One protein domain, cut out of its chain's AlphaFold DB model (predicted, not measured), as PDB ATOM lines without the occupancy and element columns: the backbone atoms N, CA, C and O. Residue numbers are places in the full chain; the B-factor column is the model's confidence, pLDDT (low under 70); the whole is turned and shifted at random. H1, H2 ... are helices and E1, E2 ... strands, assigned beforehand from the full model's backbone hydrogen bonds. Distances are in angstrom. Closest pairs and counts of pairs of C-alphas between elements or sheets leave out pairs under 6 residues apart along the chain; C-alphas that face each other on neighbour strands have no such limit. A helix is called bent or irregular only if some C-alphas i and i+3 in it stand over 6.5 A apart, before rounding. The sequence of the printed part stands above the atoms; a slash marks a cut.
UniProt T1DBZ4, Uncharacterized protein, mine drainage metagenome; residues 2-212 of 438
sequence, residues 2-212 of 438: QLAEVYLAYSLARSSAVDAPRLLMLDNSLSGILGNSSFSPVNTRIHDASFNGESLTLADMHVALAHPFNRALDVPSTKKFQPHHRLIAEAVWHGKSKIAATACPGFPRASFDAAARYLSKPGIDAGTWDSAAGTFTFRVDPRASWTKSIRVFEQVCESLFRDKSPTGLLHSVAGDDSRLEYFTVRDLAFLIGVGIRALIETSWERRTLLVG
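Overview. This is residues 2 to 212 of the 438 residues of an uncharacterized protein of mine drainage metagenome (UniProt T1DBZ4). The three-stranded sheet E2, E4, E3, with H4 and H5 packed over one face, makes a lobe at one end of the domain, and the long helix H6 runs from beside this lobe towards the other end. H8 crosses H6 nearly at a right angle, with H1 and H2 packed on it and the small parallel pair E1 and E7 beyond H1; H7 and the hairpin E5 and E6 lie on the other side of H6 from that pair, and H3 sits in the middle, touching H4, H6 and H8. The printed part has 211 residues, with eight named helices and seven named strands in the order H1 E1 H2 H3 H4 E2 H5 E3 E4 H6 H7 E5 E6 H8 E7, and the class is mixed, helices and strands. The whole is compact, with a radius of gyration of the C-alphas of 17.6 A and spans of 53 by 44 by 27 A.

Arrangement. The largest sheet has the order E2, residues 98 to 100, E4, residues 135 to 138, and E3, residues 127 to 130, all antiparallel. N 99 and O 136 are 2.9 A apart, and in the hairpin E3 and E4 so are N 128 and O 137, both within hydrogen-bond range. H4, residues 83 to 94, and H5, residues 109 to 119, lie on the same face, making two layers, helices on one face of a sheet. H4 runs across the strands at a height over the sheet of 9.5 A, and H5 slantwise to them at 9.3 A. E2, H5 and E3 form a split strand-helix-strand unit, two strands running the same way with E4 between them, and its crossover is right-handed. H4 and H5 touch, closest at the C-alphas of His 84 and Ala 115, 4.1 A. The hub is H6, residues 142 to 162, touching five helices. Its residues 142 to 143 touch H4, closest at the C-alphas of Arg 143 and Val 92, 6.2 A. H3, residues 58 to 66, touches H6 about perpendicular at 87 degrees, closest at the C-alphas of Asp 60 and Ser 145, 5.0 A. H8, residues 185 to 206, touches H6 only just about perpendicular at 70.3 degrees, closest at the C-alphas of Leu 191 and Phe 153, 5.7 A. H1, residues 2 to 13, touches H8 at a shallow tilt of 21 degrees, the same way, closest at the C-alphas of Tyr 10 and Leu 199, 4.8 A. H2, residues 30 to 36, touches H8, closest at the C-alphas of Leu 34 and Gly 193, 6.3 A. E1, residues 23 to 26, and E7, residues 209 to 212, are parallel neighbours, with N 24 and O 209 2.8 A apart. H7, residues 166 to 169, touches H6, closest at the C-alphas of Gly 168 and Leu 160, 4.4 A. In the antiparallel hairpin of E5, residues 170 to 173, and E6, residues 176 to 182, N 171 and O 181 are 2.9 A apart. In the helices other than H7, every O i to N i+4 pair is within hydrogen-bond range; H7 is too short for one, and its one O i to N i+3 pair is not within range.

Along the chain. H1 begins at C-alpha 2, (-3.406, 23.425, -35.240). H4 is 17.0 A long, H5 15.3 A, H1 16.4 A and E6 14.5 A. H6 spans 28.9 A from C-alpha 142, (-20.002, 6.846, -22.918), and H8 31.1 A. H7 is only just irregular, with C-alphas 166 and 169 6.7 A apart. E7 ends at C-alpha 212, (5.491, 19.681, -26.943).

Size, cuts and confidence. The C-alphas farthest apart, those of Ala 132 and Lys 164, are 53.5 A apart. The printed part has no cut. The links from H2 to H3 and from H3 to H4 are long, with 21 and 16 residues; in the first, residues 49 to 50 pair antiparallel with residues 172 to 173 of E5. The mean pLDDT of the printed part is 91.6, and residues 17 and 166 are under 70.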
ATOM      1  N   GLN A   2      -3.309  24.278 -36.435       89.38
ATOM      2  CA  GLN A   2      -3.406  23.425 -35.240       89.38
ATOM      3  C   GLN A   2      -4.241  22.140 -35.426       89.38
ATOM      4  O   GLN A   2      -3.795  21.075 -35.026       89.38
ATOM      5  N   LEU A   3      -5.407  22.200 -36.092       90.75
ATOM      6  CA  LEU A   3      -6.190  20.991 -36.407       90.75
ATOM      7  C   LEU A   3      -5.398  19.968 -37.243       90.75
ATOM      8  O   LEU A   3      -5.467  18.778 -36.967       90.75
ATOM      9  N   ALA A   4      -4.610  20.434 -38.215       88.19
ATOM     10  CA  ALA A   4      -3.772  19.576 -39.050       88.19
ATOM     11  C   ALA A   4      -2.610  18.964 -38.255       88.19
ATOM     12  O   ALA A   4      -2.326  17.784 -38.415       88.19
ATOM     13  N   GLU A   5      -1.961  19.751 -37.390       90.12
ATOM     14  CA  GLU A   5      -0.874  19.280 -36.519       90.12
ATOM     15  C   GLU A   5      -1.360  18.177 -35.578       90.12
ATOM     16  O   GLU A   5      -0.752  17.111 -35.509       90.12
ATOM     17  N   VAL A   6      -2.495  18.403 -34.905       94.88
ATOM     18  CA  VAL A   6      -3.111  17.408 -34.019       94.88
ATOM     19  C   VAL A   6      -3.527  16.165 -34.801       94.88
ATOM     20  O   VAL A   6      -3.245  15.054 -34.362       94.88
ATOM     21  N   TYR A   7      -4.159  16.335 -35.964       93.81
ATOM     22  CA  TYR A   7      -4.576  15.213 -36.801       93.81
ATOM     23  C   TYR A   7      -3.395  14.375 -37.295       93.81
ATOM     24  O   TYR A   7      -3.428  13.151 -37.189       93.81
ATOM     25  N   LEU A   8      -2.332  15.011 -37.788       91.69
ATOM     26  CA  LEU A   8      -1.143  14.312 -38.265       91.69
ATOM     27  C   LEU A   8      -0.443  13.569 -37.125       91.69
ATOM     28  O   LEU A   8      -0.091  12.404 -37.287       91.69
ATOM     29  N   ALA A   9      -0.287  14.212 -35.964       93.50
ATOM     30  CA  ALA A   9       0.285  13.581 -34.781       93.50
ATOM     31  C   ALA A   9      -0.540  12.365 -34.333       93.50
ATOM     32  O   ALA A   9       0.017  11.297 -34.092       93.50
ATOM     33  N   TYR A  10      -1.869  12.499 -34.281       95.44
ATOM     34  CA  TYR A  10      -2.781  11.400 -33.967       95.44
ATOM     35  C   TYR A  10      -2.689  10.256 -34.987       95.44
ATOM     36  O   TYR A  10      -2.539   9.097 -34.605       95.44
ATOM     37  N   SER A  11      -2.711  10.575 -36.282       92.50
ATOM     38  CA  SER A  11      -2.620   9.593 -37.365       92.50
ATOM     39  C   SER A  11      -1.299   8.814 -37.325       92.50
ATOM     40  O   SER A  11      -1.301   7.590 -37.454       92.50
ATOM     41  N   LEU A  12      -0.181   9.497 -37.046       92.06
ATOM     42  CA  LEU A  12       1.128   8.866 -36.852       92.06
ATOM     43  C   LEU A  12       1.182   8.006 -35.585       92.06
ATOM     44  O   LEU A  12       1.737   6.915 -35.625       92.06
ATOM     45  N   ALA A  13       0.599   8.455 -34.471       93.06
ATOM     46  CA  ALA A  13       0.550   7.669 -33.236       93.06
ATOM     47  C   ALA A  13      -0.293   6.388 -33.388       93.06
ATOM     48  O   ALA A  13      -0.007   5.376 -32.748       93.06
ATOM     49  N   ARG A  14      -1.316   6.422 -34.253       91.81
ATOM     50  CA  ARG A  14      -2.202   5.291 -34.566       91.81
ATOM     51  C   ARG A  14      -1.676   4.390 -35.693       91.81
ATOM     52  O   ARG A  14      -2.341   3.415 -36.041       91.81
ATOM     53  N   SER A  15      -0.529   4.703 -36.293       87.12
ATOM     54  CA  SER A  15       0.019   3.911 -37.397       87.12
ATOM     55  C   SER A  15       0.359   2.475 -36.962       87.12
ATOM     56  O   SER A  15       0.232   2.094 -35.791       87.12
ATOM     57  N   SER A  16       0.725   1.627 -37.930       79.25
ATOM     58  CA  SER A  16       1.028   0.218 -37.664       79.25
ATOM     59  C   SER A  16       2.096   0.080 -36.568       79.25
ATOM     60  O   SER A  16       2.926   0.963 -36.389       79.25
ATOM     61  N   ALA A  17       2.127  -1.035 -35.830       69.38
ATOM     62  CA  ALA A  17       3.108  -1.212 -34.749       69.38
ATOM     63  C   ALA A  17       4.578  -1.144 -35.222       69.38
ATOM     64  O   ALA A  17       5.464  -0.915 -34.401       69.38
ATOM     65  N   VAL A  18       4.821  -1.349 -36.522       70.31
ATOM     66  CA  VAL A  18       6.138  -1.210 -37.157       70.31
ATOM     67  C   VAL A  18       6.474   0.262 -37.419       70.31
ATOM     68  O   VAL A  18       7.622   0.662 -37.254       70.31
ATOM     69  N   ASP A  19       5.468   1.068 -37.762       74.75
ATOM     70  CA  ASP A  19       5.625   2.476 -38.145       74.75
ATOM     71  C   ASP A  19       5.374   3.456 -36.985       74.75
ATOM     72  O   ASP A  19       5.656   4.651 -37.103       74.75
ATOM     73  N   ALA A  20       4.814   2.976 -35.870       79.00
ATOM     74  CA  ALA A  20       4.421   3.813 -34.747       79.00
ATOM     75  C   ALA A  20       5.658   4.405 -34.047       79.00
ATOM     76  O   ALA A  20       6.534   3.660 -33.583       79.00
ATOM     77  N   PRO A  21       5.746   5.740 -33.914       89.62
ATOM     78  CA  PRO A  21       6.912   6.375 -33.327       89.62
ATOM     79  C   PRO A  21       6.997   6.101 -31.823       89.62
ATOM     80  O   PRO A  21       5.994   6.029 -31.110       89.62
ATOM     81  N   ARG A  22       8.230   6.005 -31.311       92.12
ATOM     82  CA  ARG A  22       8.508   5.955 -29.862       92.12
ATOM     83  C   ARG A  22       8.622   7.339 -29.228       92.12
ATOM     84  O   ARG A  22       8.390   7.463 -28.033       92.12
ATOM     85  N   LEU A  23       8.943   8.351 -30.031       94.75
ATOM     86  CA  LEU A  23       8.986   9.763 -29.665       94.75
ATOM     87  C   LEU A  23       8.191  10.546 -30.707       94.75
ATOM     88  O   LEU A  23       8.468  10.441 -31.901       94.75
ATOM     89  N   LEU A  24       7.228  11.336 -30.251       95.31
ATOM     90  CA  LEU A  24       6.446  12.237 -31.079       95.31
ATOM     91  C   LEU A  24       6.584  13.654 -30.520       95.31
ATOM     92  O   LEU A  24       6.328  13.892 -29.339       95.31
ATOM     93  N   MET A  25       7.013  14.583 -31.372       94.88
ATOM     94  CA  MET A  25       7.265  15.970 -30.989       94.88
ATOM     95  C   MET A  25       6.336  16.928 -31.733       94.88
ATOM     96  O   MET A  25       6.087  16.737 -32.924       94.88
ATOM     97  N   LEU A  26       5.855  17.970 -31.052       93.69
ATOM     98  CA  LEU A  26       5.089  19.066 -31.658       93.69
ATOM     99  C   LEU A  26       5.726  20.416 -31.310       93.69
ATOM    100  O   LEU A  26       6.091  20.637 -30.159       93.69
ATOM    101  N   ASP A  27       5.779  21.343 -32.271       90.88
ATOM    102  CA  ASP A  27       6.157  22.754 -32.046       90.88
ATOM    103  C   ASP A  27       4.961  23.539 -31.467       90.88
ATOM    104  O   ASP A  27       4.414  24.456 -32.083       90.88
ATOM    105  N   ASN A  28       4.430  23.068 -30.335       91.06
ATOM    106  CA  ASN A  28       3.260  23.648 -29.684       91.06
ATOM    107  C   ASN A  28       3.169  23.246 -28.201       91.06
ATOM    108  O   ASN A  28       3.726  22.238 -27.770       91.06
ATOM    109  N   SER A  29       2.397  24.004 -27.417       93.12
ATOM    110  CA  SER A  29       2.089  23.654 -26.025       93.12
ATOM    111  C   SER A  29       0.913  22.683 -25.986       93.12
ATOM    112  O   SER A  29      -0.232  23.100 -26.163       93.12
ATOM    113  N   LEU A  30       1.162  21.406 -25.700       95.88
ATOM    114  CA  LEU A  30       0.116  20.380 -25.600       95.88
ATOM    115  C   LEU A  30      -0.918  20.698 -24.516       95.88
ATOM    116  O   LEU A  30      -2.125  20.666 -24.772       95.88
ATOM    117  N   SER A  31      -0.457  21.102 -23.331       95.00
ATOM    118  CA  SER A  31      -1.336  21.571 -22.259       95.00
ATOM    119  C   SER A  31      -2.090  22.842 -22.662       95.00
ATOM    120  O   SER A  31      -3.253  23.022 -22.298       95.00
ATOM    121  N   GLY A  32      -1.472  23.724 -23.455       93.31
ATOM    122  CA  GLY A  32      -2.107  24.890 -24.075       93.31
ATOM    123  C   GLY A  32      -3.257  24.509 -25.011       93.31
ATOM    124  O   GLY A  32      -4.366  25.017 -24.842       93.31
ATOM    125  N   ILE A  33      -3.017  23.576 -25.935       94.94
ATOM    126  CA  ILE A  33      -4.012  23.045 -26.879       94.94
ATOM    127  C   ILE A  33      -5.190  22.415 -26.124       94.94
ATOM    128  O   ILE A  33      -6.349  22.731 -26.414       94.94
ATOM    129  N   LEU A  34      -4.912  21.561 -25.133       95.25
ATOM    130  CA  LEU A  34      -5.956  20.927 -24.326       95.25
ATOM    131  C   LEU A  34      -6.768  21.972 -23.546       95.25
ATOM    132  O   LEU A  34      -7.997  21.917 -23.527       95.25
ATOM    133  N   GLY A  35      -6.101  22.960 -22.943       90.12
ATOM    134  CA  GLY A  35      -6.759  24.040 -22.205       90.12
ATOM    135  C   GLY A  35      -7.674  24.894 -23.087       90.12
ATOM    136  O   GLY A  35      -8.820  25.137 -22.723       90.12
ATOM    137  N   ASN A  36      -7.208  25.296 -24.271       88.44
ATOM    138  CA  ASN A  36      -7.966  26.156 -25.190       88.44
ATOM    139  C   ASN A  36      -9.154  25.439 -25.854       88.44
ATOM    140  O   ASN A  36     -10.095  26.089 -26.303       88.44
ATOM    141  N   SER A  37      -9.122  24.107 -25.902       87.62
ATOM    142  CA  SER A  37     -10.214  23.271 -26.416       87.62
ATOM    143  C   SER A  37     -11.168  22.766 -25.326       87.62
ATOM    144  O   SER A  37     -12.109  22.035 -25.619       87.62
ATOM    145  N   SER A  38     -10.960  23.163 -24.067       83.06
ATOM    146  CA  SER A  38     -11.804  22.778 -22.933       83.06
ATOM    147  C   SER A  38     -12.791  23.897 -22.600       83.06
ATOM    148  O   SER A  38     -12.532  24.753 -21.758       83.06
ATOM    149  N   PHE A  39     -13.935  23.906 -23.282       84.44
ATOM    150  CA  PHE A  39     -14.984  24.915 -23.120       84.44
ATOM    151  C   PHE A  39     -16.378  24.278 -23.115       84.44
ATOM    152  O   PHE A  39     -16.545  23.123 -23.492       84.44
ATOM    153  N   SER A  40     -17.397  25.029 -22.685       83.50
ATOM    154  CA  SER A  40     -18.783  24.545 -22.718       83.50
ATOM    155  C   SER A  40     -19.255  24.325 -24.166       83.50
ATOM    156  O   SER A  40     -19.238  25.288 -24.945       83.50
ATOM    157  N   PRO A  41     -19.724  23.117 -24.534       85.19
ATOM    158  CA  PRO A  41     -20.077  22.784 -25.914       85.19
ATOM    159  C   PRO A  41     -21.338  23.504 -26.420       85.19
ATOM    160  O   PRO A  41     -21.587  23.515 -27.620       85.19
ATOM    161  N   VAL A  42     -22.093  24.171 -25.541       80.88
ATOM    162  CA  VAL A  42     -23.366  24.853 -25.852       80.88
ATOM    163  C   VAL A  42     -23.243  25.904 -26.966       80.88
ATOM    164  O   VAL A  42     -24.201  26.155 -27.682       80.88
ATOM    165  N   ASN A  43     -22.062  26.505 -27.141       77.62
ATOM    166  CA  ASN A  43     -21.826  27.534 -28.164       77.62
ATOM    167  C   ASN A  43     -21.210  26.986 -29.466       77.62
ATOM    168  O   ASN A  43     -20.684  27.763 -30.265       77.62
ATOM    169  N   THR A  44     -21.182  25.669 -29.645       85.38
ATOM    170  CA  THR A  44     -20.820  25.031 -30.922       85.38
ATOM    171  C   THR A  44     -22.067  24.864 -31.778       85.38
ATOM    172  O   THR A  44     -23.166  24.845 -31.240       85.38
ATOM    173  N   ARG A  45     -21.914  24.734 -33.091       85.50
ATOM    174  CA  ARG A  45     -22.987  24.341 -34.020       85.50
ATOM    175  C   ARG A  45     -22.822  22.914 -34.529       85.50
ATOM    176  O   ARG A  45     -23.695  22.397 -35.209       85.50
ATOM    177  N   ILE A  46     -21.731  22.250 -34.149       85.38
ATOM    178  CA  ILE A  46     -21.444  20.871 -34.546       85.38
ATOM    179  C   ILE A  46     -22.500  19.859 -34.069       85.38
ATOM    180  O   ILE A  46     -22.572  18.758 -34.607       85.38
ATOM    181  N   HIS A  47     -23.318  20.214 -33.074       82.56
ATOM    182  CA  HIS A  47     -24.409  19.358 -32.613       82.56
ATOM    183  C   HIS A  47     -25.640  19.376 -33.530       82.56
ATOM    184  O   HIS A  47     -26.432  18.437 -33.515       82.56
ATOM    185  N   ASP A  48     -25.755  20.403 -34.373       82.25
ATOM    186  CA  ASP A  48     -26.769  20.516 -35.423       82.25
ATOM    187  C   ASP A  48     -26.245  19.993 -36.770       82.25
ATOM    188  O   ASP A  48     -26.868  20.214 -37.808       82.25
ATOM    189  N   ALA A  49     -25.082  19.336 -36.784       84.81
ATOM    190  CA  ALA A  49     -24.433  18.850 -37.993       84.81
ATOM    191  C   ALA A  49     -24.671  17.351 -38.227       84.81
ATOM    192  O   ALA A  49     -24.799  16.566 -37.282       84.81
ATOM    193  N   SER A  50     -24.680  16.954 -39.501       84.06
ATOM    194  CA  SER A  50     -24.677  15.557 -39.941       84.06
ATOM    195  C   SER A  50     -23.359  15.220 -40.651       84.06
ATOM    196  O   SER A  50     -22.837  15.991 -41.458       84.06
ATOM    197  N   PHE A  51     -22.806  14.053 -40.326       83.75
ATOM    198  CA  PHE A  51     -21.528  13.526 -40.795       83.75
ATOM    199  C   PHE A  51     -21.750  12.106 -41.311       83.75
ATOM    200  O   PHE A  51     -21.688  11.146 -40.550       83.75
ATOM    201  N   ASN A  52     -22.063  11.961 -42.603       76.50
ATOM    202  CA  ASN A  52     -22.378  10.662 -43.223       76.50
ATOM    203  C   ASN A  52     -23.421   9.837 -42.432       76.50
ATOM    204  O   ASN A  52     -23.291   8.622 -42.290       76.50
ATOM    205  N   GLY A  53     -24.450  10.504 -41.896       75.12
ATOM    206  CA  GLY A  53     -25.500   9.873 -41.090       75.12
ATOM    207  C   GLY A  53     -25.220   9.814 -39.582       75.12
ATOM    208  O   GLY A  53     -26.090   9.378 -38.830       75.12
ATOM    209  N   GLU A  54     -24.059  10.279 -39.111       84.69
ATOM    210  CA  GLU A  54     -23.791  10.499 -37.684       84.69
ATOM    211  C   GLU A  54     -24.037  11.963 -37.287       84.69
ATOM    212  O   GLU A  54     -23.655  12.878 -38.003       84.69
ATOM    213  N   SER A  55     -24.621  12.212 -36.114       89.44
ATOM    214  CA  SER A  55     -24.762  13.561 -35.536       89.44
ATOM    215  C   SER A  55     -24.303  13.564 -34.086       89.44
ATOM    216  O   SER A  55     -24.554  12.598 -33.373       89.44
ATOM    217  N   LEU A  56     -23.622  14.605 -33.611       92.69
ATOM    218  CA  LEU A  56     -23.164  14.662 -32.218       92.69
ATOM    219  C   LEU A  56     -24.219  15.319 -31.334       92.69
ATOM    220  O   LEU A  56     -24.618  16.449 -31.564       92.69
ATOM    221  N   THR A  57     -24.654  14.644 -30.277       93.12
ATOM    222  CA  THR A  57     -25.517  15.276 -29.270       93.12
ATOM    223  C   THR A  57     -24.684  16.087 -28.275       93.12
ATOM    224  O   THR A  57     -23.489  15.840 -28.104       93.12
ATOM    225  N   LEU A  58     -25.303  17.012 -27.531       93.44
ATOM    226  CA  LEU A  58     -24.609  17.695 -26.429       93.44
ATOM    227  C   LEU A  58     -24.091  16.708 -25.366       93.44
ATOM    228  O   LEU A  58     -23.030  16.941 -24.786       93.44
ATOM    229  N   ALA A  59     -24.784  15.584 -25.146       94.94
ATOM    230  CA  ALA A  59     -24.286  14.491 -24.315       94.94
ATOM    231  C   ALA A  59     -22.983  13.891 -24.872       94.94
ATOM    232  O   ALA A  59     -22.011  13.774 -24.124       94.94
ATOM    233  N   ASP A  60     -22.933  13.580 -26.175       95.94
ATOM    234  CA  ASP A  60     -21.724  13.068 -26.840       95.94
ATOM    235  C   ASP A  60     -20.554  14.047 -26.677       95.94
ATOM    236  O   ASP A  60     -19.435  13.651 -26.353       95.94
ATOM    237  N   MET A  61     -20.825  15.344 -26.820       95.62
ATOM    238  CA  MET A  61     -19.821  16.391 -26.656       95.62
ATOM    239  C   MET A  61     -19.300  16.500 -25.219       95.62
ATOM    240  O   MET A  61     -18.100  16.678 -25.016       95.62
ATOM    241  N   HIS A  62     -20.168  16.380 -24.210       96.00
ATOM    242  CA  HIS A  62     -19.744  16.350 -22.807       96.00
ATOM    243  C   HIS A  62     -18.912  15.110 -22.480       96.00
ATOM    244  O   HIS A  62     -17.958  15.213 -21.708       96.00
ATOM    245  N   VAL A  63     -19.232  13.962 -23.086       97.06
ATOM    246  CA  VAL A  63     -18.388  12.767 -23.005       97.06
ATOM    247  C   VAL A  63     -17.027  13.052 -23.628       97.06
ATOM    248  O   VAL A  63     -16.020  12.909 -22.942       97.06
ATOM    249  N   ALA A  64     -16.982  13.554 -24.863       97.19
ATOM    250  CA  ALA A  64     -15.735  13.873 -25.553       97.19
ATOM    251  C   ALA A  64     -14.843  14.850 -24.769       97.19
ATOM    252  O   ALA A  64     -13.633  14.669 -24.715       97.19
ATOM    253  N   LEU A  65     -15.422  15.865 -24.122       95.88
ATOM    254  CA  LEU A  65     -14.671  16.847 -23.331       95.88
ATOM    255  C   LEU A  65     -14.134  16.299 -22.003       95.88
ATOM    256  O   LEU A  65     -13.144  16.842 -21.501       95.88
ATOM    257  N   ALA A  66     -14.758  15.250 -21.457       96.94
ATOM    258  CA  ALA A  66     -14.326  14.607 -20.222       96.94
ATOM    259  C   ALA A  66     -13.018  13.826 -20.394       96.94
ATOM    260  O   ALA A  66     -12.220  13.790 -19.457       96.94
ATOM    261  N   HIS A  67     -12.792  13.246 -21.578       97.75
ATOM    262  CA  HIS A  67     -11.524  12.609 -21.942       97.75
ATOM    263  C   HIS A  67     -10.345  13.603 -21.810       97.75
ATOM    264  O   HIS A  67     -10.547  14.822 -21.862       97.75
ATOM    265  N   PRO A  68      -9.096  13.134 -21.640       97.81
ATOM    266  CA  PRO A  68      -8.660  11.739 -21.669       97.81
ATOM    267  C   PRO A  68      -8.814  11.044 -20.307       97.81
ATOM    268  O   PRO A  68      -8.856  11.708 -19.270       97.81
ATOM    269  N   PHE A  69      -8.870   9.711 -20.297       97.88
ATOM    270  CA  PHE A  69      -9.032   8.912 -19.078       97.88
ATOM    271  C   PHE A  69      -7.820   8.024 -18.786       97.88
ATOM    272  O   PHE A  69      -7.415   7.204 -19.606       97.88
ATOM    273  N   ASN A  70      -7.284   8.113 -17.570       97.50
ATOM    274  CA  ASN A  70      -6.253   7.208 -17.072       97.50
ATOM    275  C   ASN A  70      -6.452   6.946 -15.580       97.50
ATOM    276  O   ASN A  70      -6.244   7.823 -14.743       97.50
ATOM    277  N   ARG A  71      -6.846   5.715 -15.244       95.38
ATOM    278  CA  ARG A  71      -7.151   5.335 -13.862       95.38
ATOM    279  C   ARG A  71      -5.916   5.327 -12.959       95.38
ATOM    280  O   ARG A  71      -6.038   5.689 -11.796       95.38
ATOM    281  N   ALA A  72      -4.753   4.930 -13.477       95.38
ATOM    282  CA  ALA A  72      -3.512   4.868 -12.702       95.38
ATOM    283  C   ALA A  72      -3.013   6.271 -12.321       95.38
ATOM    284  O   ALA A  72      -2.578   6.486 -11.195       95.38
ATOM    285  N   LEU A  73      -3.176   7.242 -13.223       96.06
ATOM    286  CA  LEU A  73      -2.863   8.651 -12.963       96.06
ATOM    287  C   LEU A  73      -3.974   9.397 -12.202       96.06
ATOM    288  O   LEU A  73      -3.790  10.559 -11.848       96.06
ATOM    289  N   ASP A  74      -5.121   8.759 -11.938       95.25
ATOM    290  CA  ASP A  74      -6.331   9.399 -11.398       95.25
ATOM    291  C   ASP A  74      -6.799  10.590 -12.257       95.25
ATOM    292  O   ASP A  74      -7.106  11.672 -11.758       95.25
ATOM    293  N   VAL A  75      -6.830  10.401 -13.578       96.56
ATOM    294  CA  VAL A  75      -7.291  11.395 -14.554       96.56
ATOM    295  C   VAL A  75      -8.622  10.926 -15.147       96.56
ATOM    296  O   VAL A  75      -8.642   9.890 -15.814       96.56
ATOM    297  N   PRO A  76      -9.729  11.666 -14.960       96.44
ATOM    298  CA  PRO A  76      -9.882  12.888 -14.173       96.44
ATOM    299  C   PRO A  76      -9.900  12.588 -12.669       96.44
ATOM    300  O   PRO A  76     -10.416  11.552 -12.244       96.44
ATOM    301  N   SER A  77      -9.405  13.525 -11.862       94.94
ATOM    302  CA  SER A  77      -9.387  13.404 -10.401       94.94
ATOM    303  C   SER A  77     -10.756  13.673  -9.770       94.94
ATOM    304  O   SER A  77     -11.698  14.122 -10.430       94.94
ATOM    305  N   THR A  78     -10.880  13.440  -8.463       94.12
ATOM    306  CA  THR A  78     -12.138  13.600  -7.706       94.12
ATOM    307  C   THR A  78     -12.363  15.012  -7.148       94.12
ATOM    308  O   THR A  78     -13.250  15.224  -6.310       94.12
ATOM    309  N   LYS A  79     -11.595  16.001  -7.628       92.94
ATOM    310  CA  LYS A  79     -11.762  17.417  -7.274       92.94
ATOM    311  C   LYS A  79     -13.166  17.927  -7.628       92.94
ATOM    312  O   LYS A  79     -13.871  17.386  -8.478       92.94
ATOM    313  N   LYS A  80     -13.576  19.029  -7.003       92.50
ATOM    314  CA  LYS A  80     -14.895  19.650  -7.224       92.50
ATOM    315  C   LYS A  80     -15.001  20.408  -8.553       92.50
ATOM    316  O   LYS A  80     -16.088  20.848  -8.915       92.50
ATOM    317  N   PHE A  81     -13.897  20.577  -9.280       91.56
ATOM    318  CA  PHE A  81     -13.900  21.183 -10.609       91.56
ATOM    319  C   PHE A  81     -14.366  20.171 -11.663       91.56
ATOM    320  O   PHE A  81     -13.706  19.158 -11.870       91.56
ATOM    321  N   GLN A  82     -15.489  20.465 -12.330       92.44
ATOM    322  CA  GLN A  82     -16.096  19.618 -13.371       92.44
ATOM    323  C   GLN A  82     -16.287  18.146 -12.938       92.44
ATOM    324  O   GLN A  82     -15.834  17.229 -13.621       92.44
ATOM    325  N   PRO A  83     -17.013  17.877 -11.835       95.19
ATOM    326  CA  PRO A  83     -17.116  16.527 -11.274       95.19
ATOM    327  C   PRO A  83     -17.812  15.532 -12.222       95.19
ATOM    328  O   PRO A  83     -17.655  14.323 -12.085       95.19
ATOM    329  N   HIS A  84     -18.564  16.027 -13.212       96.44
ATOM    330  CA  HIS A  84     -19.172  15.193 -14.246       96.44
ATOM    331  C   HIS A  84     -18.144  14.487 -15.136       96.44
ATOM    332  O   HIS A  84     -18.429  13.381 -15.583       96.44
ATOM    333  N   HIS A  85     -16.938  15.040 -15.319       97.06
ATOM    334  CA  HIS A  85     -15.867  14.336 -16.028       97.06
ATOM    335  C   HIS A  85     -15.477  13.045 -15.302       97.06
ATOM    336  O   HIS A  85     -15.345  11.997 -15.932       97.06
ATOM    337  N   ARG A  86     -15.372  13.095 -13.965       97.12
ATOM    338  CA  ARG A  86     -15.095  11.907 -13.152       97.12
ATOM    339  C   ARG A  86     -16.217  10.878 -13.255       97.12
ATOM    340  O   ARG A  86     -15.932   9.704 -13.440       97.12
ATOM    341  N   LEU A  87     -17.481  11.301 -13.179       98.00
ATOM    342  CA  LEU A  87     -18.624  10.386 -13.303       98.00
ATOM    343  C   LEU A  87     -18.639   9.642 -14.652       98.00
ATOM    344  O   LEU A  87     -18.919   8.445 -14.689       98.00
ATOM    345  N   ILE A  88     -18.310  10.332 -15.747       98.19
ATOM    346  CA  ILE A  88     -18.182   9.715 -17.076       98.19
ATOM    347  C   ILE A  88     -17.018   8.713 -17.093       98.19
ATOM    348  O   ILE A  88     -17.190   7.590 -17.565       98.19
ATOM    349  N   ALA A  89     -15.862   9.075 -16.526       97.94
ATOM    350  CA  ALA A  89     -14.704   8.185 -16.444       97.94
ATOM    351  C   ALA A  89     -15.001   6.902 -15.648       97.94
ATOM    352  O   ALA A  89     -14.645   5.811 -16.089       97.94
ATOM    353  N   GLU A  90     -15.721   7.003 -14.524       97.81
ATOM    354  CA  GLU A  90     -16.151   5.840 -13.732       97.81
ATOM    355  C   GLU A  90     -17.028   4.886 -14.558       97.81
ATOM    356  O   GLU A  90     -16.834   3.670 -14.517       97.81
ATOM    357  N   ALA A  91     -17.946   5.413 -15.377       97.38
ATOM    358  CA  ALA A  91     -18.750   4.590 -16.280       97.38
ATOM    359  C   ALA A  91     -17.894   3.812 -17.289       97.38
ATOM    360  O   ALA A  91     -18.113   2.613 -17.499       97.38
ATOM    361  N   VAL A  92     -16.880   4.469 -17.856       97.25
ATOM    362  CA  VAL A  92     -15.941   3.847 -18.797       97.25
ATOM    363  C   VAL A  92     -15.078   2.787 -18.114       97.25
ATOM    364  O   VAL A  92     -14.996   1.668 -18.618       97.25
ATOM    365  N   TRP A  93     -14.483   3.079 -16.954       96.44
ATOM    366  CA  TRP A  93     -13.616   2.130 -16.243       96.44
ATOM    367  C   TRP A  93     -14.357   0.903 -15.723       96.44
ATOM    368  O   TRP A  93     -13.790  -0.188 -15.696       96.44
ATOM    369  N   HIS A  94     -15.615   1.062 -15.312       95.00
ATOM    370  CA  HIS A  94     -16.457  -0.063 -14.916       95.00
ATOM    371  C   HIS A  94     -17.080  -0.797 -16.108       95.00
ATOM    372  O   HIS A  94     -17.595  -1.901 -15.925       95.00
ATOM    373  N   GLY A  95     -17.062  -0.199 -17.304       94.50
ATOM    374  CA  GLY A  95     -17.712  -0.730 -18.499       94.50
ATOM    375  C   GLY A  95     -19.232  -0.841 -18.360       94.50
ATOM    376  O   GLY A  95     -19.827  -1.769 -18.910       94.50
ATOM    377  N   LYS A  96     -19.854   0.058 -17.586       93.62
ATOM    378  CA  LYS A  96     -21.280   0.023 -17.231       93.62
ATOM    379  C   LYS A  96     -21.936   1.378 -17.473       93.62
ATOM    380  O   LYS A  96     -21.440   2.398 -17.012       93.62
ATOM    381  N   SER A  97     -23.127   1.367 -18.068       94.19
ATOM    382  CA  SER A  97     -23.943   2.580 -18.235       94.19
ATOM    383  C   SER A  97     -24.645   3.019 -16.947       94.19
ATOM    384  O   SER A  97     -25.056   4.167 -16.839       94.19
ATOM    385  N   LYS A  98     -24.798   2.131 -15.956       96.56
ATOM    386  CA  LYS A  98     -25.362   2.461 -14.639       96.56
ATOM    387  C   LYS A  98     -24.266   2.446 -13.582       96.56
ATOM    388  O   LYS A  98     -23.640   1.408 -13.364       96.56
ATOM    389  N   ILE A  99     -24.084   3.574 -12.904       97.06
ATOM    390  CA  ILE A  99     -23.049   3.772 -11.887       97.06
ATOM    391  C   ILE A  99     -23.686   4.212 -10.576       97.06
ATOM    392  O   ILE A  99     -24.525   5.111 -10.544       97.06
ATOM    393  N   ALA A 100     -23.281   3.557  -9.491       96.56
ATOM    394  CA  ALA A 100     -23.690   3.885  -8.134       96.56
ATOM    395  C   ALA A 100     -22.569   4.642  -7.422       96.56
ATOM    396  O   ALA A 100     -21.409   4.251  -7.526       96.56
ATOM    397  N   ALA A 101     -22.912   5.662  -6.634       94.94
ATOM    398  CA  ALA A 101     -21.924   6.424  -5.868       94.94
ATOM    399  C   ALA A 101     -21.094   5.540  -4.917       94.94
ATOM    400  O   ALA A 101     -19.914   5.795  -4.701       94.94
ATOM    401  N   THR A 102     -21.685   4.467  -4.385       94.44
ATOM    402  CA  THR A 102     -21.002   3.494  -3.516       94.44
ATOM    403  C   THR A 102     -19.966   2.640  -4.248       94.44
ATOM    404  O   THR A 102     -19.087   2.078  -3.602       94.44
ATOM    405  N   ALA A 103     -20.044   2.545  -5.578       93.44
ATOM    406  CA  ALA A 103     -19.102   1.789  -6.399       93.44
ATOM    407  C   ALA A 103     -17.857   2.603  -6.799       93.44
ATOM    408  O   ALA A 103     -16.922   2.023  -7.345       93.44
ATOM    409  N   CYS A 104     -17.827   3.911  -6.514       93.62
ATOM    410  CA  CYS A 104     -16.759   4.832  -6.908       93.62
ATOM    411  C   CYS A 104     -15.927   5.263  -5.681       93.62
ATOM    412  O   CYS A 104     -16.189   6.321  -5.095       93.62
ATOM    413  N   PRO A 105     -14.934   4.464  -5.241       88.56
ATOM    414  CA  PRO A 105     -14.133   4.801  -4.069       88.56
ATOM    415  C   PRO A 105     -13.361   6.107  -4.288       88.56
ATOM    416  O   PRO A 105     -12.785   6.338  -5.347       88.56
ATOM    417  N   GLY A 106     -13.344   6.972  -3.272       88.75
ATOM    418  CA  GLY A 106     -12.642   8.258  -3.324       88.75
ATOM    419  C   GLY A 106     -13.384   9.378  -4.061       88.75
ATOM    420  O   GLY A 106     -12.921  10.516  -4.007       88.75
ATOM    421  N   PHE A 107     -14.536   9.106  -4.690       94.38
ATOM    422  CA  PHE A 107     -15.386  10.130  -5.301       94.38
ATOM    423  C   PHE A 107     -16.483  10.574  -4.312       94.38
ATOM    424  O   PHE A 107     -17.420   9.815  -4.052       94.38
ATOM    425  N   PRO A 108     -16.402  11.784  -3.717       93.81
ATOM    426  CA  PRO A 108     -17.329  12.180  -2.659       93.81
ATOM    427  C   PRO A 108     -18.780  12.223  -3.140       93.81
ATOM    428  O   PRO A 108     -19.064  12.773  -4.206       93.81
ATOM    429  N   ARG A 109     -19.718  11.745  -2.309       93.94
ATOM    430  CA  ARG A 109     -21.149  11.688  -2.658       93.94
ATOM    431  C   ARG A 109     -21.714  13.039  -3.105       93.94
ATOM    432  O   ARG A 109     -22.438  13.099  -4.087       93.94
ATOM    433  N   ALA A 110     -21.331  14.131  -2.443       93.88
ATOM    434  CA  ALA A 110     -21.764  15.472  -2.834       93.88
ATOM    435  C   ALA A 110     -21.300  15.862  -4.254       93.88
ATOM    436  O   ALA A 110     -22.064  16.464  -5.009       93.88
ATOM    437  N   SER A 111     -20.069  15.495  -4.628       95.06
ATOM    438  CA  SER A 111     -19.528  15.729  -5.972       95.06
ATOM    439  C   SER A 111     -20.191  14.820  -7.008       95.06
ATOM    440  O   SER A 111     -20.513  15.287  -8.099       95.06
ATOM    441  N   PHE A 112     -20.456  13.558  -6.652       97.25
ATOM    442  CA  PHE A 112     -21.216  12.618  -7.480       97.25
ATOM    443  C   PHE A 112     -22.615  13.161  -7.787       97.25
ATOM    444  O   PHE A 112     -23.018  13.236  -8.945       97.25
ATOM    445  N   ASP A 113     -23.350  13.596  -6.765       96.50
ATOM    446  CA  ASP A 113     -24.705  14.115  -6.936       96.50
ATOM    447  C   ASP A 113     -24.705  15.393  -7.788       96.50
ATOM    448  O   ASP A 113     -25.576  15.581  -8.635       96.50
ATOM    449  N   ALA A 114     -23.718  16.277  -7.599       95.94
ATOM    450  CA  ALA A 114     -23.558  17.474  -8.423       95.94
ATOM    451  C   ALA A 114     -23.270  17.128  -9.895       95.94
ATOM    452  O   ALA A 114     -23.842  17.747 -10.794       95.94
ATOM    453  N   ALA A 115     -22.425  16.124 -10.138       96.94
ATOM    454  CA  ALA A 115     -22.136  15.591 -11.464       96.94
ATOM    455  C   ALA A 115     -23.384  15.008 -12.139       96.94
ATOM    456  O   ALA A 115     -23.706  15.382 -13.266       96.94
ATOM    457  N   ALA A 116     -24.108  14.141 -11.432       97.56
ATOM    458  CA  ALA A 116     -25.307  13.484 -11.934       97.56
ATOM    459  C   ALA A 116     -26.413  14.495 -12.271       97.56
ATOM    460  O   ALA A 116     -26.965  14.458 -13.367       97.56
ATOM    461  N   ARG A 117     -26.664  15.467 -11.379       96.94
ATOM    462  CA  ARG A 117     -27.611  16.568 -11.633       96.94
ATOM    463  C   ARG A 117     -27.213  17.418 -12.833       96.94
ATOM    464  O   ARG A 117     -28.087  17.939 -13.515       96.94
ATOM    465  N   TYR A 118     -25.915  17.626 -13.059       96.06
ATOM    466  CA  TYR A 118     -25.436  18.393 -14.206       96.06
ATOM    467  C   TYR A 118     -25.713  17.657 -15.521       96.06
ATOM    468  O   TYR A 118     -26.272  18.254 -16.436       96.06
ATOM    469  N   LEU A 119     -25.386  16.364 -15.588       96.94
ATOM    470  CA  LEU A 119     -25.588  15.534 -16.779       96.94
ATOM    471  C   LEU A 119     -27.067  15.260 -17.094       96.94
ATOM    472  O   LEU A 119     -27.404  15.042 -18.256       96.94
ATOM    473  N   SER A 120     -27.949  15.310 -16.091       96.75
ATOM    474  CA  SER A 120     -29.398  15.141 -16.263       96.75
ATOM    475  C   SER A 120     -30.146  16.433 -16.623       96.75
ATOM    476  O   SER A 120     -31.375  16.430 -16.656       96.75
ATOM    477  N   LYS A 121     -29.459  17.572 -16.810       95.00
ATOM    478  CA  LYS A 121     -30.132  18.840 -17.137       95.00
ATOM    479  C   LYS A 121     -30.844  18.754 -18.493       95.00
ATOM    480  O   LYS A 121     -30.247  18.229 -19.439       95.00
ATOM    481  N   PRO A 122     -32.045  19.357 -18.626       86.81
ATOM    482  CA  PRO A 122     -32.668  19.567 -19.929       86.81
ATOM    483  C   PRO A 122     -31.686  20.279 -20.871       86.81
ATOM    484  O   PRO A 122     -31.113  21.305 -20.502       86.81
ATOM    485  N   GLY A 123     -31.443  19.697 -22.046       86.94
ATOM    486  CA  GLY A 123     -30.469  20.169 -23.037       86.94
ATOM    487  C   GLY A 123     -29.205  19.309 -23.135       86.94
ATOM    488  O   GLY A 123     -28.771  19.022 -24.243       86.94
ATOM    489  N   ILE A 124     -28.644  18.843 -22.012       92.88
ATOM    490  CA  ILE A 124     -27.549  17.853 -22.044       92.88
ATOM    491  C   ILE A 124     -28.146  16.457 -22.177       92.88
ATOM    492  O   ILE A 124     -27.783  15.721 -23.088       92.88
ATOM    493  N   ASP A 125     -29.068  16.123 -21.269       93.75
ATOM    494  CA  ASP A 125     -29.862  14.892 -21.289       93.75
ATOM    495  C   ASP A 125     -29.036  13.603 -21.494       93.75
ATOM    496  O   ASP A 125     -29.413  12.685 -22.226       93.75
ATOM    497  N   ALA A 126     -27.874  13.526 -20.833       95.88
ATOM    498  CA  ALA A 126     -26.945  12.402 -20.977       95.88
ATOM    499  C   ALA A 126     -27.420  11.129 -20.248       95.88
ATOM    500  O   ALA A 126     -26.908  10.033 -20.492       95.88
ATOM    501  N   GLY A 127     -28.390  11.252 -19.340       96.44
ATOM    502  CA  GLY A 127     -28.893  10.137 -18.549       96.44
ATOM    503  C   GLY A 127     -29.862  10.551 -17.448       96.44
ATOM    504  O   GLY A 127     -30.172  11.729 -17.267       96.44
ATOM    505  N   THR A 128     -30.332   9.558 -16.698       97.00
ATOM    506  CA  THR A 128     -31.274   9.733 -15.591       97.00
ATOM    507  C   THR A 128     -30.569   9.625 -14.243       97.00
ATOM    508  O   THR A 128     -29.717   8.760 -14.022       97.00
ATOM    509  N   TRP A 129     -30.930  10.526 -13.328       97.00
ATOM    510  CA  TRP A 129     -30.388  10.577 -11.974       97.00
ATOM    511  C   TRP A 129     -31.429  10.121 -10.949       97.00
ATOM    512  O   TRP A 129     -32.469  10.760 -10.803       97.00
ATOM    513  N   ASP A 130     -31.123   9.052 -10.213       95.81
ATOM    514  CA  ASP A 130     -31.888   8.610  -9.047       95.81
ATOM    515  C   ASP A 130     -31.159   9.042  -7.767       95.81
ATOM    516  O   ASP A 130     -30.165   8.434  -7.352       95.81
ATOM    517  N   SER A 131     -31.656  10.113  -7.145       92.69
ATOM    518  CA  SER A 131     -31.069  10.684  -5.933       92.69
ATOM    519  C   SER A 131     -31.215   9.787  -4.706       92.69
ATOM    520  O   SER A 131     -30.312   9.781  -3.865       92.69
ATOM    521  N   ALA A 132     -32.304   9.018  -4.612       90.94
ATOM    522  CA  ALA A 132     -32.579   8.139  -3.483       90.94
ATOM    523  C   ALA A 132     -31.652   6.921  -3.515       90.94
ATOM    524  O   ALA A 132     -30.969   6.633  -2.532       90.94
ATOM    525  N   ALA A 133     -31.546   6.264  -4.673       90.88
ATOM    526  CA  ALA A 133     -30.630   5.141  -4.857       90.88
ATOM    527  C   ALA A 133     -29.160   5.584  -4.955       90.88
ATOM    528  O   ALA A 133     -28.248   4.786  -4.742       90.88
ATOM    529  N   GLY A 134     -28.904   6.852  -5.285       94.00
ATOM    530  CA  GLY A 134     -27.553   7.338  -5.535       94.00
ATOM    531  C   GLY A 134     -26.938   6.751  -6.795       94.00
ATOM    532  O   GLY A 134     -25.741   6.451  -6.813       94.00
ATOM    533  N   THR A 135     -27.761   6.544  -7.826       97.12
ATOM    534  CA  THR A 135     -27.335   5.924  -9.082       97.12
ATOM    535  C   THR A 135     -27.635   6.806 -10.281       97.12
ATOM    536  O   THR A 135     -28.749   7.307 -10.423       97.12
ATOM    537  N   PHE A 136     -26.653   6.960 -11.163       98.00
ATOM    538  CA  PHE A 136     -26.821   7.618 -12.452       98.00
ATOM    539  C   PHE A 136     -26.812   6.570 -13.565       98.00
ATOM    540  O   PHE A 136     -25.963   5.675 -13.565       98.00
ATOM    541  N   THR A 137     -27.756   6.670 -14.497       98.00
ATOM    542  CA  THR A 137     -27.863   5.764 -15.646       98.00
ATOM    543  C   THR A 137     -27.720   6.561 -16.934       98.00
ATOM    544  O   THR A 137     -28.603   7.340 -17.288       98.00
ATOM    545  N   PHE A 138     -26.609   6.360 -17.637       97.88
ATOM    546  CA  PHE A 138     -26.363   6.943 -18.950       97.88
ATOM    547  C   PHE A 138     -27.346   6.388 -19.981       97.88
ATOM    548  O   PHE A 138     -27.594   5.180 -20.025       97.88
ATOM    549  N   ARG A 139     -27.890   7.269 -20.827       96.50
ATOM    550  CA  ARG A 139     -28.790   6.876 -21.922       96.50
ATOM    551  C   ARG A 139     -28.037   6.165 -23.045       96.50
ATOM    552  O   ARG A 139     -28.537   5.193 -23.600       96.50
ATOM    553  N   VAL A 140     -26.842   6.657 -23.356       94.81
ATOM    554  CA  VAL A 140     -25.910   6.076 -24.328       94.81
ATOM    555  C   VAL A 140     -24.635   5.709 -23.582       94.81
ATOM    556  O   VAL A 140     -24.197   6.458 -22.712       94.81
ATOM    557  N   ASP A 141     -24.049   4.553 -23.893       95.50
ATOM    558  CA  ASP A 141     -22.760   4.160 -23.320       95.50
ATOM    559  C   ASP A 141     -21.694   5.222 -23.661       95.50
ATOM    560  O   ASP A 141     -21.438   5.452 -24.849       95.50
ATOM    561  N   PRO A 142     -21.034   5.845 -22.664       96.94
ATOM    562  CA  PRO A 142     -20.002   6.846 -22.918       96.94
ATOM    563  C   PRO A 142     -18.882   6.368 -23.853       96.94
ATOM    564  O   PRO A 142     -18.341   7.156 -24.625       96.94
ATOM    565  N   ARG A 143     -18.560   5.067 -23.866       96.75
ATOM    566  CA  ARG A 143     -17.551   4.501 -24.781       96.75
ATOM    567  C   ARG A 143     -17.978   4.612 -26.244       96.75
ATOM    568  O   ARG A 143     -17.158   4.906 -27.116       96.75
ATOM    569  N   ALA A 144     -19.267   4.404 -26.513       96.06
ATOM    570  CA  ALA A 144     -19.832   4.551 -27.849       96.06
ATOM    571  C   ALA A 144     -19.835   6.025 -28.284       96.06
ATOM    572  O   ALA A 144     -19.413   6.325 -29.401       96.06
ATOM    573  N   SER A 145     -20.219   6.941 -27.390       96.25
ATOM    574  CA  SER A 145     -20.158   8.391 -27.629       96.25
ATOM    575  C   SER A 145     -18.738   8.885 -27.922       96.25
ATOM    576  O   SER A 145     -18.539   9.710 -28.819       96.25
ATOM    577  N   TRP A 146     -17.733   8.352 -27.220       97.62
ATOM    578  CA  TRP A 146     -16.334   8.684 -27.485       97.62
ATOM    579  C   TRP A 146     -15.875   8.196 -28.859       97.62
ATOM    580  O   TRP A 146     -15.358   8.977 -29.656       97.62
ATOM    581  N   THR A 147     -16.158   6.929 -29.174       96.38
ATOM    582  CA  THR A 147     -15.818   6.322 -30.471       96.38
ATOM    583  C   THR A 147     -16.433   7.110 -31.627       96.38
ATOM    584  O   THR A 147     -15.765   7.408 -32.614       96.38
ATOM    585  N   LYS A 148     -17.700   7.499 -31.481       95.94
ATOM    586  CA  LYS A 148     -18.425   8.343 -32.433       95.94
ATOM    587  C   LYS A 148     -17.767   9.716 -32.610       95.94
ATOM    588  O   LYS A 148     -17.568  10.163 -33.732       95.94
ATOM    589  N   SER A 149     -17.360  10.362 -31.517       96.50
ATOM    590  CA  SER A 149     -16.674  11.662 -31.572       96.50
ATOM    591  C   SER A 149     -15.343  11.580 -32.327       96.50
ATOM    592  O   SER A 149     -15.057  12.446 -33.154       96.50
ATOM    593  N   ILE A 150     -14.560  10.517 -32.100       97.31
ATOM    594  CA  ILE A 150     -13.324  10.248 -32.850       97.31
ATOM    595  C   ILE A 150     -13.624  10.044 -34.340       97.31
ATOM    596  O   ILE A 150     -12.942  10.639 -35.171       97.31
ATOM    597  N   ARG A 151     -14.649   9.258 -34.697       95.88
ATOM    598  CA  ARG A 151     -15.026   9.038 -36.106       95.88
ATOM    599  C   ARG A 151     -15.388  10.334 -36.822       95.88
ATOM    600  O   ARG A 151     -14.888  10.564 -37.918       95.88
ATOM    601  N   VAL A 152     -16.189  11.196 -36.194       94.81
ATOM    602  CA  VAL A 152     -16.525  12.519 -36.748       94.81
ATOM    603  C   VAL A 152     -15.261  13.357 -36.956       94.81
ATOM    604  O   VAL A 152     -15.071  13.932 -38.027       94.81
ATOM    605  N   PHE A 153     -14.363  13.394 -35.969       95.25
ATOM    606  CA  PHE A 153     -13.077  14.085 -36.094       95.25
ATOM    607  C   PHE A 153     -12.233  13.552 -37.260       95.25
ATOM    608  O   PHE A 153     -11.724  14.344 -38.056       95.25
ATOM    609  N   GLU A 154     -12.112  12.232 -37.389       94.62
ATOM    610  CA  GLU A 154     -11.368  11.582 -38.468       94.62
ATOM    611  C   GLU A 154     -11.981  11.866 -39.831       94.62
ATOM    612  O   GLU A 154     -11.260  12.245 -40.745       94.62
ATOM    613  N   GLN A 155     -13.302  11.761 -39.963       92.50
ATOM    614  CA  GLN A 155     -14.002  12.033 -41.213       92.50
ATOM    615  C   GLN A 155     -13.763  13.469 -41.693       92.50
ATOM    616  O   GLN A 155     -13.438  13.683 -42.863       92.50
ATOM    617  N   VAL A 156     -13.895  14.452 -40.797       90.62
ATOM    618  CA  VAL A 156     -13.650  15.861 -41.137       90.62
ATOM    619  C   VAL A 156     -12.189  16.070 -41.538       90.62
ATOM    620  O   VAL A 156     -11.907  16.719 -42.545       90.62
ATOM    621  N   CYS A 157     -11.246  15.499 -40.787       91.19
ATOM    622  CA  CYS A 157      -9.824  15.674 -41.064       91.19
ATOM    623  C   CYS A 157      -9.354  14.945 -42.330       91.19
ATOM    624  O   CYS A 157      -8.534  15.501 -43.061       91.19
ATOM    625  N   GLU A 158      -9.869  13.750 -42.622       90.81
ATOM    626  CA  GLU A 158      -9.557  13.029 -43.861       90.81
ATOM    627  C   GLU A 158     -10.058  13.812 -45.077       90.81
ATOM    628  O   GLU A 158      -9.275  14.096 -45.988       90.81
ATOM    629  N   SER A 159     -11.308  14.286 -45.037       87.50
ATOM    630  CA  SER A 159     -11.869  15.116 -46.109       87.50
ATOM    631  C   SER A 159     -11.049  16.393 -46.336       87.50
ATOM    632  O   SER A 159     -10.746  16.769 -47.474       87.50
ATOM    633  N   LEU A 160     -10.639  17.054 -45.249       85.31
ATOM    634  CA  LEU A 160      -9.932  18.328 -45.313       85.31
ATOM    635  C   LEU A 160      -8.460  18.187 -45.729       85.31
ATOM    636  O   LEU A 160      -7.971  18.980 -46.536       85.31
ATOM    637  N   PHE A 161      -7.726  17.225 -45.167       85.00
ATOM    638  CA  PHE A 161      -6.264  17.163 -45.296       85.00
ATOM    639  C   PHE A 161      -5.768  16.090 -46.261       85.00
ATOM    640  O   PHE A 161      -4.746  16.309 -46.919       85.00
ATOM    641  N   ARG A 162      -6.462  14.952 -46.362       84.19
ATOM    642  CA  ARG A 162      -6.054  13.842 -47.231       84.19
ATOM    643  C   ARG A 162      -6.690  13.955 -48.603       84.19
ATOM    644  O   ARG A 162      -5.960  14.014 -49.593       84.19
ATOM    645  N   ASP A 163      -8.011  14.092 -48.642       85.31
ATOM    646  CA  ASP A 163      -8.762  14.260 -49.890       85.31
ATOM    647  C   ASP A 163      -8.595  15.673 -50.458       85.31
ATOM    648  O   ASP A 163      -8.759  15.890 -51.658       85.31
ATOM    649  N   LYS A 164      -8.223  16.635 -49.598       81.25
ATOM    650  CA  LYS A 164      -8.054  18.057 -49.940       81.25
ATOM    651  C   LYS A 164      -9.320  18.633 -50.576       81.25
ATOM    652  O   LYS A 164      -9.243  19.476 -51.473       81.25
ATOM    653  N   SER A 165     -10.481  18.164 -50.123       79.19
ATOM    654  CA  SER A 165     -11.759  18.602 -50.662       79.19
ATOM    655  C   SER A 165     -12.087  20.015 -50.170       79.19
ATOM    656  O   SER A 165     -12.077  20.252 -48.958       79.19
ATOM    657  N   PRO A 166     -12.480  20.947 -51.059       69.69
ATOM    658  CA  PRO A 166     -13.022  22.246 -50.655       69.69
ATOM    659  C   PRO A 166     -14.268  22.132 -49.763       69.69
ATOM    660  O   PRO A 166     -14.555  23.039 -48.984       69.69
ATOM    661  N   THR A 167     -14.999  21.012 -49.839       75.75
ATOM    662  CA  THR A 167     -16.170  20.741 -48.992       75.75
ATOM    663  C   THR A 167     -15.814  20.246 -47.594       75.75
ATOM    664  O   THR A 167     -16.693  20.209 -46.744       75.75
ATOM    665  N   GLY A 168     -14.545  19.932 -47.303       78.25
ATOM    666  CA  GLY A 168     -14.114  19.468 -45.977       78.25
ATOM    667  C   GLY A 168     -14.240  20.521 -44.866       78.25
ATOM    668  O   GLY A 168     -14.102  20.197 -43.690       78.25
ATOM    669  N   LEU A 169     -14.508  21.785 -45.222       79.00
ATOM    670  CA  LEU A 169     -14.836  22.869 -44.282       79.00
ATOM    671  C   LEU A 169     -16.341  23.094 -44.101       79.00
ATOM    672  O   LEU A 169     -16.735  23.991 -43.349       79.00
ATOM    673  N   LEU A 170     -17.156  22.311 -44.801       83.75
ATOM    674  CA  LEU A 170     -18.604  22.365 -44.752       83.75
ATOM    675  C   LEU A 170     -19.140  21.127 -44.032       83.75
ATOM    676  O   LEU A 170     -18.571  20.041 -44.124       83.75
ATOM    677  N   HIS A 171     -20.269  21.284 -43.358       83.69
ATOM    678  CA  HIS A 171     -21.073  20.178 -42.851       83.69
ATOM    679  C   HIS A 171     -22.524  20.356 -43.294       83.69
ATOM    680  O   HIS A 171     -22.970  21.487 -43.514       83.69
ATOM    681  N   SER A 172     -23.268  19.255 -43.425       83.69
ATOM    682  CA  SER A 172     -24.713  19.350 -43.621       83.69
ATOM    683  C   SER A 172     -25.414  19.677 -42.308       83.69
ATOM    684  O   SER A 172     -24.912  19.372 -41.219       83.69
ATOM    685  N   VAL A 173     -26.568  20.330 -42.408       83.12
ATOM    686  CA  VAL A 173     -27.453  20.560 -41.263       83.12
ATOM    687  C   VAL A 173     -28.241  19.280 -40.988       83.12
ATOM    688  O   VAL A 173     -28.740  18.629 -41.902       83.12
ATOM    689  N   ALA A 174     -28.359  18.897 -39.720       77.94
ATOM    690  CA  ALA A 174     -29.088  17.710 -39.307       77.94
ATOM    691  C   ALA A 174     -30.543  17.766 -39.805       77.94
ATOM    692  O   ALA A 174     -31.288  18.696 -39.501       77.94
ATOM    693  N   GLY A 175     -30.941  16.754 -40.581       76.56
ATOM    694  CA  GLY A 175     -32.271  16.675 -41.191       76.56
ATOM    695  C   GLY A 175     -32.425  17.420 -42.524       76.56
ATOM    696  O   GLY A 175     -33.493  17.328 -43.125       76.56
ATOM    697  N   ASP A 176     -31.388  18.110 -43.009       78.25
ATOM    698  CA  ASP A 176     -31.351  18.749 -44.327       78.25
ATOM    699  C   ASP A 176     -29.954  18.626 -44.961       78.25
ATOM    700  O   ASP A 176     -29.120  19.532 -44.894       78.25
ATOM    701  N   ASP A 177     -29.714  17.496 -45.632       74.19
ATOM    702  CA  ASP A 177     -28.442  17.214 -46.314       74.19
ATOM    703  C   ASP A 177     -28.152  18.160 -47.494       74.19
ATOM    704  O   ASP A 177     -27.021  18.223 -47.977       74.19
ATOM    705  N   SER A 178     -29.150  18.923 -47.959       74.69
ATOM    706  CA  SER A 178     -28.982  19.887 -49.051       74.69
ATOM    707  C   SER A 178     -28.403  21.225 -48.587       74.69
ATOM    708  O   SER A 178     -27.874  21.993 -49.398       74.69
ATOM    709  N   ARG A 179     -28.476  21.511 -47.282       79.38
ATOM    710  CA  ARG A 179     -27.984  22.748 -46.685       79.38
ATOM    711  C   ARG A 179     -26.606  22.534 -46.071       79.38
ATOM    712  O   ARG A 179     -26.462  21.855 -45.059       79.38
ATOM    713  N   LEU A 180     -25.609  23.182 -46.666       82.25
ATOM    714  CA  LEU A 180     -24.224  23.159 -46.202       82.25
ATOM    715  C   LEU A 180     -23.877  24.436 -45.435       82.25
ATOM    716  O   LEU A 180     -24.142  25.543 -45.909       82.25
ATOM    717  N   GLU A 181     -23.239  24.286 -44.277       84.50
ATOM    718  CA  GLU A 181     -22.736  25.392 -43.461       84.50
ATOM    719  C   GLU A 181     -21.246  25.233 -43.163       84.50
ATOM    720  O   GLU A 181     -20.725  24.123 -43.083       84.50
ATOM    721  N   TYR A 182     -20.551  26.360 -43.005       85.19
ATOM    722  CA  TYR A 182     -19.149  26.367 -42.600       85.19
ATOM    723  C   TYR A 182     -19.007  26.064 -41.113       85.19
ATOM    724  O   TYR A 182     -19.732  26.630 -40.290       85.19
ATOM    725  N   PHE A 183     -17.980  25.289 -40.758       87.75
ATOM    726  CA  PHE A 183     -17.576  25.163 -39.361       87.75
ATOM    727  C   PHE A 183     -17.227  26.526 -38.765       87.75
ATOM    728  O   PHE A 183     -16.446  27.305 -39.322       87.75
ATOM    729  N   THR A 184     -17.748  26.796 -37.574       89.38
ATOM    730  CA  THR A 184     -17.325  27.953 -36.794       89.38
ATOM    731  C   THR A 184     -15.962  27.700 -36.151       89.38
ATOM    732  O   THR A 184     -15.501  26.567 -35.997       89.38
ATOM    733  N   VAL A 185     -15.321  28.770 -35.673       89.06
ATOM    734  CA  VAL A 185     -14.068  28.665 -34.905       89.06
ATOM    735  C   VAL A 185     -14.234  27.760 -33.678       89.06
ATOM    736  O   VAL A 185     -13.309  27.029 -33.326       89.06
ATOM    737  N   ARG A 186     -15.413  27.768 -33.038       91.31
ATOM    738  CA  ARG A 186     -15.704  26.903 -31.886       91.31
ATOM    739  C   ARG A 186     -15.879  25.443 -32.289       91.31
ATOM    740  O   ARG A 186     -15.440  24.581 -31.538       91.31
ATOM    741  N   ASP A 187     -16.438  25.160 -33.461       92.75
ATOM    742  CA  ASP A 187     -16.555  23.783 -33.960       92.75
ATOM    743  C   ASP A 187     -15.173  23.196 -34.251       92.75
ATOM    744  O   ASP A 187     -14.844  22.108 -33.785       92.75
ATOM    745  N   LEU A 188     -14.306  23.968 -34.914       92.44
ATOM    746  CA  LEU A 188     -12.919  23.563 -35.140       92.44
ATOM    747  C   LEU A 188     -12.151  23.404 -33.821       92.44
ATOM    748  O   LEU A 188     -11.376  22.462 -33.678       92.44
ATOM    749  N   ALA A 189     -12.373  24.281 -32.836       94.38
ATOM    750  CA  ALA A 189     -11.766  24.152 -31.511       94.38
ATOM    751  C   ALA A 189     -12.240  22.891 -30.769       94.38
ATOM    752  O   ALA A 189     -11.438  22.251 -30.088       94.38
ATOM    753  N   PHE A 190     -13.512  22.511 -30.923       95.50
ATOM    754  CA  PHE A 190     -14.040  21.256 -30.393       95.50
ATOM    755  C   PHE A 190     -13.380  20.048 -31.069       95.50
ATOM    756  O   PHE A 190     -12.881  19.169 -30.371       95.50
ATOM    757  N   LEU A 191     -13.277  20.037 -32.403       95.50
ATOM    758  CA  LEU A 191     -12.609  18.968 -33.156       95.50
ATOM    759  C   LEU A 191     -11.124  18.833 -32.793       95.50
ATOM    760  O   LEU A 191     -10.637  17.726 -32.583       95.50
ATOM    761  N   ILE A 192     -10.411  19.953 -32.634       96.81
ATOM    762  CA  ILE A 192      -9.046  19.962 -32.085       96.81
ATOM    763  C   ILE A 192      -9.027  19.319 -30.693       96.81
ATOM    764  O   ILE A 192      -8.126  18.539 -30.387       96.81
ATOM    765  N   GLY A 193     -10.020  19.640 -29.859       96.94
ATOM    766  CA  GLY A 193     -10.202  19.077 -28.524       96.94
ATOM    767  C   GLY A 193     -10.402  17.568 -28.514       96.94
ATOM    768  O   GLY A 193      -9.833  16.904 -27.650       96.94
ATOM    769  N   VAL A 194     -11.160  17.033 -29.472       97.94
ATOM    770  CA  VAL A 194     -11.307  15.587 -29.690       97.94
ATOM    771  C   VAL A 194      -9.964  14.985 -30.100       97.94
ATOM    772  O   VAL A 194      -9.485  14.058 -29.450       97.94
ATOM    773  N   GLY A 195      -9.308  15.556 -31.112       98.06
ATOM    774  CA  GLY A 195      -8.044  15.040 -31.635       98.06
ATOM    775  C   GLY A 195      -6.922  14.989 -30.593       98.06
ATOM    776  O   GLY A 195      -6.232  13.978 -30.491       98.06
ATOM    777  N   ILE A 196      -6.753  16.037 -29.774       98.12
ATOM    778  CA  ILE A 196      -5.694  16.056 -28.749       98.12
ATOM    779  C   ILE A 196      -5.958  15.015 -27.657       98.12
ATOM    780  O   ILE A 196      -5.025  14.370 -27.191       98.12
ATOM    781  N   ARG A 197      -7.222  14.800 -27.277       98.38
ATOM    782  CA  ARG A 197      -7.606  13.779 -26.292       98.38
ATOM    783  C   ARG A 197      -7.371  12.372 -26.831       98.38
ATOM    784  O   ARG A 197      -6.792  11.553 -26.125       98.38
ATOM    785  N   ALA A 198      -7.727  12.127 -28.091       98.38
ATOM    786  CA  ALA A 198      -7.454  10.862 -28.765       98.38
ATOM    787  C   ALA A 198      -5.943  10.594 -28.889       98.38
ATOM    788  O   ALA A 198      -5.490   9.487 -28.603       98.38
ATOM    789  N   LEU A 199      -5.142  11.611 -29.234       98.25
ATOM    790  CA  LEU A 199      -3.679  11.520 -29.262       98.25
ATOM    791  C   LEU A 199      -3.092  11.169 -27.887       98.25
ATOM    792  O   LEU A 199      -2.205  10.318 -27.812       98.25
ATOM    793  N   ILE A 200      -3.580  11.789 -26.808       98.38
ATOM    794  CA  ILE A 200      -3.138  11.487 -25.437       98.38
ATOM    795  C   ILE A 200      -3.400  10.014 -25.101       98.38
ATOM    796  O   ILE A 200      -2.479   9.304 -24.699       98.38
ATOM    797  N   GLU A 201      -4.629   9.537 -25.309       98.00
ATOM    798  CA  GLU A 201      -4.997   8.151 -24.995       98.00
ATOM    799  C   GLU A 201      -4.218   7.142 -25.842       98.00
ATOM    800  O   GLU A 201      -3.704   6.157 -25.310       98.00
ATOM    801  N   THR A 202      -4.033   7.440 -27.129       97.25
ATOM    802  CA  THR A 202      -3.230   6.610 -28.041       97.25
ATOM    803  C   THR A 202      -1.770   6.558 -27.588       97.25
ATOM    804  O   THR A 202      -1.141   5.501 -27.613       97.25
ATOM    805  N   SER A 203      -1.222   7.683 -27.120       97.00
ATOM    806  CA  SER A 203       0.157   7.763 -26.624       97.00
ATOM    807  C   SER A 203       0.353   6.954 -25.342       97.00
ATOM    808  O   SER A 203       1.388   6.301 -25.191       97.00
ATOM    809  N   TRP A 204      -0.638   6.931 -24.442       97.19
ATOM    810  CA  TRP A 204      -0.626   6.046 -23.272       97.19
ATOM    811  C   TRP A 204      -0.703   4.571 -23.663       97.19
ATOM    812  O   TRP A 204       0.100   3.775 -23.175       97.19
ATOM    813  N   GLU A 205      -1.618   4.206 -24.564       94.94
ATOM    814  CA  GLU A 205      -1.793   2.827 -25.035       94.94
ATOM    815  C   GLU A 205      -0.515   2.290 -25.699       94.94
ATOM    816  O   GLU A 205      -0.053   1.188 -25.402       94.94
ATOM    817  N   ARG A 206       0.098   3.096 -26.574       93.38
ATOM    818  CA  ARG A 206       1.272   2.718 -27.377       93.38
ATOM    819  C   ARG A 206       2.603   2.951 -26.671       93.38
ATOM    820  O   ARG A 206       3.640   2.497 -27.165       93.38
ATOM    821  N   ARG A 207       2.586   3.623 -25.514       93.69
ATOM    822  CA  ARG A 207       3.782   4.078 -24.784       93.69
ATOM    823  C   ARG A 207       4.703   4.926 -25.673       93.69
ATOM    824  O   ARG A 207       5.923   4.772 -25.648       93.69
ATOM    825  N   THR A 208       4.106   5.788 -26.490       95.25
ATOM    826  CA  THR A 208       4.822   6.769 -27.314       95.25
ATOM    827  C   THR A 208       5.082   7.994 -26.465       95.25
ATOM    828  O   THR A 208       4.111   8.562 -25.980       95.25
ATOM    829  N   LEU A 209       6.341   8.411 -26.300       96.44
ATOM    830  CA  LEU A 209       6.720   9.632 -25.586       96.44
ATOM    831  C   LEU A 209       6.277  10.863 -26.388       96.44
ATOM    832  O   LEU A 209       6.780  11.106 -27.481       96.44
ATOM    833  N   LEU A 210       5.326  11.621 -25.851       97.75
ATOM    834  CA  LEU A 210       4.706  12.771 -26.497       97.75
ATOM    835  C   LEU A 210       5.209  14.065 -25.847       97.75
ATOM    836  O   LEU A 210       4.957  14.303 -24.662       97.75
ATOM    837  N   VAL A 211       5.896  14.904 -26.625       97.50
ATOM    838  CA  VAL A 211       6.560  16.122 -26.135       97.50
ATOM    839  C   VAL A 211       6.190  17.331 -26.992       97.50
ATOM    840  O   VAL A 211       6.457  17.373 -28.189       97.50
ATOM    841  N   GLY A 212       5.599  18.344 -26.372       96.31
ATOM    842  CA  GLY A 212       5.491  19.681 -26.943       96.31
ATOM    843  C   GLY A 212       6.748  20.495 -26.653       96.31
ATOM    844  O   GLY A 212       7.260  20.455 -25.534       96.31
TER     845      GLY A 212